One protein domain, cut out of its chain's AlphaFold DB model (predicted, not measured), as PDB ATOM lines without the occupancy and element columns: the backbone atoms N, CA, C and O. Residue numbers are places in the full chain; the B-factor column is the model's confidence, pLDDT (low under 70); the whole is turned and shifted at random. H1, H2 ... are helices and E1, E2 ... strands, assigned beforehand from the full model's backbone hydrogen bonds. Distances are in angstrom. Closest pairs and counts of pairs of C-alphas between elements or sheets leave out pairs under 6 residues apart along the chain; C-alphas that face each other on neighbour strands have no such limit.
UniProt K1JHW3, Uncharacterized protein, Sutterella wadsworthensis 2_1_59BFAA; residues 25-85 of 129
ATOM      1  N   LEU A  25     166.314 194.915 133.076       44.69
ATOM      2  CA  LEU A  25     166.013 196.291 132.630       44.69
ATOM      3  C   LEU A  25     166.870 197.324 133.376       44.69
ATOM      4  O   LEU A  25     167.576 198.115 132.762       44.69
ATOM      5  N   ALA A  26     166.896 197.242 134.707       50.53
ATOM      6  CA  ALA A  26     167.773 198.079 135.517       50.53
ATOM      7  C   ALA A  26     169.244 197.672 135.373       50.53
ATOM      8  O   ALA A  26     170.117 198.510 135.554       50.53
ATOM      9  N   ARG A  27     169.549 196.397 135.098       56.81
ATOM     10  CA  ARG A  27     170.931 195.928 134.918       56.81
ATOM     11  C   ARG A  27     171.542 196.493 133.649       56.81
ATOM     12  O   ARG A  27     172.687 196.908 133.700       56.81
ATOM     13  N   ASP A  28     170.781 196.541 132.566       61.50
ATOM     14  CA  ASP A  28     171.217 197.115 131.299       61.50
ATOM     15  C   ASP A  28     171.351 198.640 131.408       61.50
ATOM     16  O   ASP A  28     172.393 199.197 131.078       61.50
ATOM     17  N   GLU A  29     170.385 199.311 132.046       65.75
ATOM     18  CA  GLU A  29     170.490 200.743 132.358       65.75
ATOM     19  C   GLU A  29     171.652 201.068 133.307       65.75
ATOM     20  O   GLU A  29     172.307 202.093 133.135       65.75
ATOM     21  N   ARG A  30     171.936 200.209 134.297       68.88
ATOM     22  CA  ARG A  30     173.079 200.346 135.216       68.88
ATOM     23  C   ARG A  30     174.401 200.057 134.521       68.88
ATOM     24  O   ARG A  30     175.365 200.757 134.799       68.88
ATOM     25  N   LEU A  31     174.448 199.069 133.631       76.25
ATOM     26  CA  LEU A  31     175.628 198.742 132.836       76.25
ATOM     27  C   LEU A  31     175.942 199.882 131.875       76.25
ATOM     28  O   LEU A  31     177.055 200.388 131.857       76.25
ATOM     29  N   LEU A  32     174.940 200.347 131.132       80.94
ATOM     30  CA  LEU A  32     175.052 201.526 130.295       80.94
ATOM     31  C   LEU A  32     175.451 202.737 131.142       80.94
ATOM     32  O   LEU A  32     176.353 203.468 130.757       80.94
ATOM     33  N   ALA A  33     174.852 202.953 132.315       81.88
ATOM     34  CA  ALA A  33     175.263 204.034 133.209       81.88
ATOM     35  C   ALA A  33     176.728 203.908 133.656       81.88
ATOM     36  O   ALA A  33     177.399 204.931 133.725       81.88
ATOM     37  N   ASP A  34     177.232 202.697 133.893       81.88
ATOM     38  CA  ASP A  34     178.626 202.416 134.263       81.88
ATOM     39  C   ASP A  34     179.600 202.660 133.094       81.88
ATOM     40  O   ASP A  34     180.617 203.339 133.252       81.88
ATOM     41  N   ILE A  35     179.234 202.233 131.880       82.25
ATOM     42  CA  ILE A  35     179.958 202.557 130.636       82.25
ATOM     43  C   ILE A  35     180.016 204.078 130.443       82.25
ATOM     44  O   ILE A  35     181.065 204.640 130.125       82.25
ATOM     45  N   LEU A  36     178.887 204.761 130.647       84.56
ATOM     46  CA  LEU A  36     178.766 206.207 130.476       84.56
ATOM     47  C   LEU A  36     179.390 207.000 131.632       84.56
ATOM     48  O   LEU A  36     179.694 208.175 131.440       84.56
ATOM     49  N   TYR A  37     179.594 206.404 132.810       81.56
ATOM     50  CA  TYR A  37     180.220 207.060 133.963       81.56
ATOM     51  C   TYR A  37     181.675 207.439 133.665       81.56
ATOM     52  O   TYR A  37     182.143 208.499 134.074       81.56
ATOM     53  N   GLY A  38     182.376 206.614 132.882       75.38
ATOM     54  CA  GLY A  38     183.727 206.910 132.397       75.38
ATOM     55  C   GLY A  38     183.794 207.936 131.259       75.38
ATOM     56  O   GLY A  38     184.892 208.263 130.812       75.38
ATOM     57  N   VAL A  39     182.652 208.431 130.773       78.19
ATOM     58  CA  VAL A  39     182.550 209.257 129.565       78.19
ATOM     59  C   VAL A  39     181.927 210.608 129.908       78.19
ATOM     60  O   VAL A  39     180.716 210.742 130.068       78.19
ATOM     61  N   SER A  40     182.762 211.641 129.986       75.94
ATOM     62  CA  SER A  40     182.344 212.991 130.389       75.94
ATOM     63  C   SER A  40     181.573 213.751 129.301       75.94
ATOM     64  O   SER A  40     180.825 214.678 129.605       75.94
ATOM     65  N   ASP A  41     181.758 213.388 128.031       80.38
ATOM     66  CA  ASP A  41     181.213 214.111 126.882       80.38
ATOM     67  C   ASP A  41     179.785 213.644 126.542       80.38
ATOM     68  O   ASP A  41     179.531 212.461 126.312       80.38
ATOM     69  N   ALA A  42     178.834 214.581 126.491       79.12
ATOM     70  CA  ALA A  42     177.427 214.285 126.224       79.12
ATOM     71  C   ALA A  42     177.169 213.715 124.815       79.12
ATOM     72  O   ALA A  42     176.277 212.881 124.658       79.12
ATOM     73  N   LEU A  43     177.944 214.128 123.810       81.25
ATOM     74  CA  LEU A  43     177.840 213.622 122.440       81.25
ATOM     75  C   LEU A  43     178.448 212.227 122.326       81.25
ATOM     76  O   LEU A  43     177.879 211.369 121.657       81.25
ATOM     77  N   VAL A  44     179.555 211.967 123.026       80.50
ATOM     78  CA  VAL A  44     180.137 210.618 123.106       80.50
ATOM     79  C   VAL A  44     179.180 209.662 123.818       80.50
ATOM     80  O   VAL A  44     178.997 208.526 123.386       80.50
ATOM     81  N   ARG A  45     178.510 210.118 124.881       83.25
ATOM     82  CA  ARG A  45     177.500 209.317 125.583       83.25
ATOM     83  C   ARG A  45     176.332 208.929 124.675       83.25
ATOM     84  O   ARG A  45     175.886 207.786 124.716       83.25
ATOM     85  N   ASP A  46     175.846 209.860 123.858       79.88
ATOM     86  CA  ASP A  46     174.802 209.596 122.859       79.88
ATOM     87  C   ASP A  46     175.308 208.650 121.754       79.88
ATOM     88  O   ASP A  46     174.642 207.688 121.384       79.88
ATOM     89  N   TYR A  47     176.553 208.844 121.320       79.38
ATOM     90  CA  TYR A  47     177.217 208.014 120.318       79.38
ATOM     91  C   TYR A  47     177.411 206.552 120.751       79.38
ATOM     92  O   TYR A  47     177.272 205.646 119.924       79.38
ATOM     93  N   ILE A  48     177.720 206.326 122.033       81.12
ATOM     94  CA  ILE A  48     177.819 204.993 122.638       81.12
ATOM     95  C   ILE A  48     176.436 204.362 122.752       81.12
ATOM     96  O   ILE A  48     176.287 203.199 122.400       81.12
ATOM     97  N   ARG A  49     175.412 205.115 123.178       79.75
ATOM     98  CA  ARG A  49     174.029 204.610 123.247       79.75
ATOM     99  C   ARG A  49     173.538 204.083 121.904       79.75
ATOM    100  O   ARG A  49     172.937 203.020 121.859       79.75
ATOM    101  N   ASP A  50     173.852 204.786 120.821       77.75
ATOM    102  CA  ASP A  50     173.479 204.370 119.467       77.75
ATOM    103  C   ASP A  50     174.160 203.065 119.006       77.75
ATOM    104  O   ASP A  50     173.651 202.413 118.096       77.75
ATOM    105  N   ARG A  51     175.307 202.700 119.599       73.25
ATOM    106  CA  ARG A  51     176.116 201.507 119.265       73.25
ATOM    107  C   ARG A  51     176.086 200.422 120.327       73.25
ATOM    108  O   ARG A  51     176.637 199.346 120.126       73.25
ATOM    109  N   TYR A  52     175.436 200.700 121.447       73.31
ATOM    110  CA  TYR A  52     175.246 199.747 122.523       73.31
ATOM    111  C   TYR A  52     174.439 198.531 122.045       73.31
ATOM    112  O   TYR A  52     174.634 197.435 122.539       73.31
ATOM    113  N   GLU A  53     173.601 198.672 121.014       68.50
ATOM    114  CA  GLU A  53     172.909 197.521 120.420       68.50
ATOM    115  C   GLU A  53     173.815 196.650 119.528       68.50
ATOM    116  O   GLU A  53     173.482 195.498 119.255       68.50
ATOM    117  N   ASP A  54     174.941 197.196 119.053       71.12
ATOM    118  CA  ASP A  54     175.830 196.533 118.090       71.12
ATOM    119  C   ASP A  54     176.796 195.542 118.771       71.12
ATOM    120  O   ASP A  54     177.481 194.770 118.097       71.12
ATOM    121  N   GLY A  55     176.895 195.571 120.103       71.31
ATOM    122  CA  GLY A  55     177.704 194.641 120.888       71.31
ATOM    123  C   GLY A  55     176.867 193.778 121.827       71.31
ATOM    124  O   GLY A  55     175.685 194.029 122.046       71.31
ATOM    125  N   ARG A  56     177.483 192.731 122.378       76.94
ATOM    126  CA  ARG A  56     176.818 191.781 123.276       76.94
ATOM    127  C   ARG A  56     177.482 191.788 124.644       76.94
ATOM    128  O   ARG A  56     178.679 191.549 124.745       76.94
ATOM    129  N   TRP A  57     176.698 191.973 125.698       75.56
ATOM    130  CA  TRP A  57     177.158 191.732 127.062       75.56
ATOM    131  C   TRP A  57     177.199 190.233 127.371       75.56
ATOM    132  O   TRP A  57     176.204 189.537 127.178       75.56
ATOM    133  N   ASP A  58     178.332 189.740 127.867       73.00
ATOM    134  CA  ASP A  58     178.558 188.316 128.158       73.00
ATOM    135  C   ASP A  58     178.381 187.957 129.652       73.00
ATOM    136  O   ASP A  58     178.527 186.806 130.057       73.00
ATOM    137  N   GLY A  59     178.040 188.946 130.485       71.88
ATOM    138  CA  GLY A  59     177.921 188.807 131.938       71.88
ATOM    139  C   GLY A  59     179.003 189.553 132.721       71.88
ATOM    140  O   GLY A  59     178.701 190.009 133.827       71.88
ATOM    141  N   HIS A  60     180.195 189.734 132.140       74.62
ATOM    142  CA  HIS A  60     181.348 190.421 132.752       74.62
ATOM    143  C   HIS A  60     182.077 191.378 131.798       74.62
ATOM    144  O   HIS A  60     182.678 192.360 132.237       74.62
ATOM    145  N   TYR A  61     182.001 191.110 130.500       78.25
ATOM    146  CA  TYR A  61     182.641 191.853 129.437       78.25
ATOM    147  C   TYR A  61     181.667 192.145 128.299       78.25
ATOM    148  O   TYR A  61     180.698 191.440 128.013       78.25
ATOM    149  N   TRP A  62     181.962 193.237 127.617       77.81
ATOM    150  CA  TRP A  62     181.294 193.679 126.419       77.81
ATOM    151  C   TRP A  62     182.002 193.118 125.190       77.81
ATOM    152  O   TRP A  62     183.162 193.442 124.937       77.81
ATOM    153  N   TYR A  63     181.311 192.289 124.416       75.62
ATOM    154  CA  TYR A  63     181.824 191.681 123.198       75.62
ATOM    155  C   TYR A  63     181.488 192.534 121.971       75.62
ATOM    156  O   TYR A  63     180.318 192.758 121.652       75.62
ATOM    157  N   TYR A  64     182.515 192.995 121.258       74.88
ATOM    158  CA  TYR A  64     182.375 193.762 120.022       74.88
ATOM    159  C   TYR A  64     183.552 193.486 119.077       74.88
ATOM    160  O   TYR A  64     184.713 193.561 119.478       74.88
ATOM    161  N   GLY A  65     183.262 193.149 117.813       73.19
ATOM    162  CA  GLY A  65     184.284 192.967 116.772       73.19
ATOM    163  C   GLY A  65     185.356 191.918 117.101       73.19
ATOM    164  O   GLY A  65     186.523 192.122 116.775       73.19
ATOM    165  N   GLY A  66     184.992 190.836 117.799       75.75
ATOM    166  CA  GLY A  66     185.931 189.784 118.208       75.75
ATOM    167  C   GLY A  66     186.676 190.043 119.520       75.75
ATOM    168  O   GLY A  66     187.444 189.187 119.950       75.75
ATOM    169  N   HIS A  67     186.448 191.187 120.169       75.00
ATOM    170  CA  HIS A  67     187.166 191.609 121.369       75.00
ATOM    171  C   HIS A  67     186.215 191.786 122.549       75.00
ATOM    172  O   HIS A  67     185.049 192.148 122.377       75.00
ATOM    173  N   ARG A  68     186.731 191.531 123.753       80.19
ATOM    174  CA  ARG A  68     186.033 191.738 125.022       80.19
ATOM    175  C   ARG A  68     186.582 192.977 125.708       80.19
ATOM    176  O   ARG A  68     187.794 193.123 125.832       80.19
ATOM    177  N   TYR A  69     185.686 193.833 126.166       79.88
ATOM    178  CA  TYR A  69     186.007 195.079 126.849       79.88
ATOM    179  C   TYR A  69     185.296 195.115 128.192       79.88
ATOM    180  O   TYR A  69     184.127 194.750 128.282       79.88
ATOM    181  N   THR A  70     185.943 195.598 129.246       81.75
ATOM    182  CA  THR A  70     185.180 195.989 130.441       81.75
ATOM    183  C   THR A  70     184.258 197.173 130.108       81.75
ATOM    184  O   THR A  70     184.553 197.928 129.176       81.75
ATOM    185  N   PRO A  71     183.160 197.394 130.856       78.69
ATOM    186  CA  PRO A  71     182.272 198.542 130.650       78.69
ATOM    187  C   PRO A  71     183.020 199.878 130.504       78.69
ATOM    188  O   PRO A  71     182.786 200.661 129.580       78.69
ATOM    189  N   HIS A  72     184.007 200.100 131.370       79.38
ATOM    190  CA  HIS A  72     184.825 201.304 131.364       79.38
ATOM    191  C   HIS A  72     185.775 201.385 130.155       79.38
ATOM    192  O   HIS A  72     185.958 202.458 129.576       79.38
ATOM    193  N   GLU A  73     186.377 200.266 129.744       83.31
ATOM    194  CA  GLU A  73     187.225 200.209 128.547       83.31
ATOM    195  C   GLU A  73     186.424 200.411 127.268       83.31
ATOM    196  O   GLU A  73     186.892 201.098 126.366       83.31
ATOM    197  N   TYR A  74     185.212 199.866 127.204       80.75
ATOM    198  CA  TYR A  74     184.319 200.039 126.070       80.75
ATOM    199  C   TYR A  74     183.916 201.508 125.902       80.75
ATOM    200  O   TYR A  74     183.993 202.058 124.802       80.75
ATOM    201  N   GLY A  75     183.568 202.177 127.009       82.69
ATOM    202  CA  GLY A  75     183.269 203.609 127.011       82.69
ATOM    203  C   GLY A  75     184.467 204.458 126.582       82.69
ATOM    204  O   GLY A  75     184.332 205.336 125.728       82.69
ATOM    205  N   ARG A  76     185.660 204.159 127.110       83.00
ATOM    206  CA  ARG A  76     186.903 204.857 126.745       83.00
ATOM    207  C   ARG A  76     187.280 204.643 125.280       83.00
ATOM    208  O   ARG A  76     187.617 205.607 124.600       83.00
ATOM    209  N   TYR A  77     187.192 203.410 124.789       82.75
ATOM    210  CA  TYR A  77     187.466 203.066 123.395       82.75
ATOM    211  C   TYR A  77     186.598 203.890 122.442       82.75
ATOM    212  O   TYR A  77     187.111 204.517 121.517       82.75
ATOM    213  N   TRP A  78     185.289 203.958 122.699       81.25
ATOM    214  CA  TRP A  78     184.388 204.745 121.864       81.25
ATOM    215  C   TRP A  78     184.562 206.251 122.017       81.25
ATOM    216  O   TRP A  78     184.359 206.969 121.041       81.25
ATOM    217  N   ALA A  79     184.964 206.735 123.193       82.12
ATOM    218  CA  ALA A  79     185.340 208.132 123.375       82.12
ATOM    219  C   ALA A  79     186.553 208.500 122.517       82.12
ATOM    220  O   ALA A  79     186.523 209.482 121.775       82.12
ATOM    221  N   GLU A  80     187.600 207.676 122.555       83.06
ATOM    222  CA  GLU A  80     188.786 207.858 121.723       83.06
ATOM    223  C   GLU A  80     188.456 207.760 120.229       83.06
ATOM    224  O   GLU A  80     188.917 208.590 119.442       83.06
ATOM    225  N   GLU A  81     187.622 206.796 119.836       82.56
ATOM    226  CA  GLU A  81     187.208 206.618 118.446       82.56
ATOM    227  C   GLU A  81     186.342 207.785 117.956       82.56
ATOM    228  O   GLU A  81     186.536 208.256 116.839       82.56
ATOM    229  N   TYR A  82     185.455 208.326 118.796       82.12
ATOM    230  CA  TYR A  82     184.680 209.530 118.482       82.12
ATOM    231  C   TYR A  82     185.582 210.752 118.286       82.12
ATOM    232  O   TYR A  82     185.383 211.524 117.352       82.12
ATOM    233  N   HIS A  83     186.599 210.935 119.133       81.19
ATOM    234  CA  HIS A  83     187.548 212.037 118.970       81.19
ATOM    235  C   HIS A  83     188.439 211.866 117.735       81.19
ATOM    236  O   HIS A  83     188.812 212.854 117.103       81.19
ATOM    237  N   ARG A  84     188.776 210.624 117.374       81.50
ATOM    238  CA  ARG A  84     189.560 210.314 116.175       81.50
ATOM    239  C   ARG A  84     188.739 210.485 114.898       81.50
ATOM    240  O   ARG A  84     189.244 211.017 113.911       81.50
ATOM    241  N   GLN A  85     187.500 210.010 114.913       78.06
ATOM    242  CA  GLN A  85     186.594 209.957 113.771       78.06
ATOM    243  C   GLN A  85     185.174 210.331 114.210       78.06
ATOM    244  O   GLN A  85     184.300 209.463 114.313       78.06
TER     245      GLN A  85
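What this domain is: This is residues 25 to 85 of the 129 residues of an uncharacterized protein of Sutterella wadsworthensis 2_1_59BFAA (UniProt K1JHW3). A small two-stranded hairpin, E1 and E2, stands by the first part of H3 in a cluster of three helices set steeply to one another, in which each helix touches the other two. A loop, residues 50 to 61, runs from H2 to E1, and its residues 56 to 57 pair with E1. The 61 printed residues hold, in chain order, H1, H2, E1, E2 and H3; the sheet, order E1 - E2, is antiparallel, and the class is mostly helix. The whole is compact, with a radius of gyration of the C-alphas of 10.6 A and spans of 28 by 26 by 16 A.

Where its parts are: Find C-alpha 62 at (181.294, 193.679, 126.419), where E1, residues 62 to 64, begins; E2 is residues 67 to 69. From there go on to H3, residues 71 to 84, 20.0 A long, ending at C-alpha 84, (189.560, 210.314, 116.175). Turn back to C-alpha 25 at (166.013, 196.291, 132.630) for H1, residues 25 to 37, 17.9 A; H2, residues 42 to 49, spans 10.7 A.

How they stand to each other: In the hairpin, look at N 62 and O 69, 2.7 A apart, and N 69 and O 62, 2.8 A. The closest C-alphas of E1 and H3, Trp 62 and Pro 71, are 6.5 A apart. H1 touches H3 the same way at a steep tilt of 51 degrees, closest at C-alphas Ile 35 and Pro 71, 4.6 A; H3 does this with residues 71 to 75 alone. H2 touches H3 opposite ways at a steep tilt of 61 degrees, closest at C-alphas Val 44 and Ala 79, 5.8 A. H1, with residues 32 to 36 alone, and H2 form a helical hairpin and only just touch, with 3 pairs of C-alphas within 8 A, the closest Leu 36 and Arg 45 at 5.9 A. H1 is apart from E1 and E2. In H1, H2 and H3 every O i to N i+4 pair is within hydrogen-bond range.

The domain as a whole: The farthest C-alphas, Leu 25 and Arg 84, are 32.0 A apart. The printed part has no cut; the link from H2 to E1 is long. Look for pLDDT under 70 at residues 25 to 30 and 53.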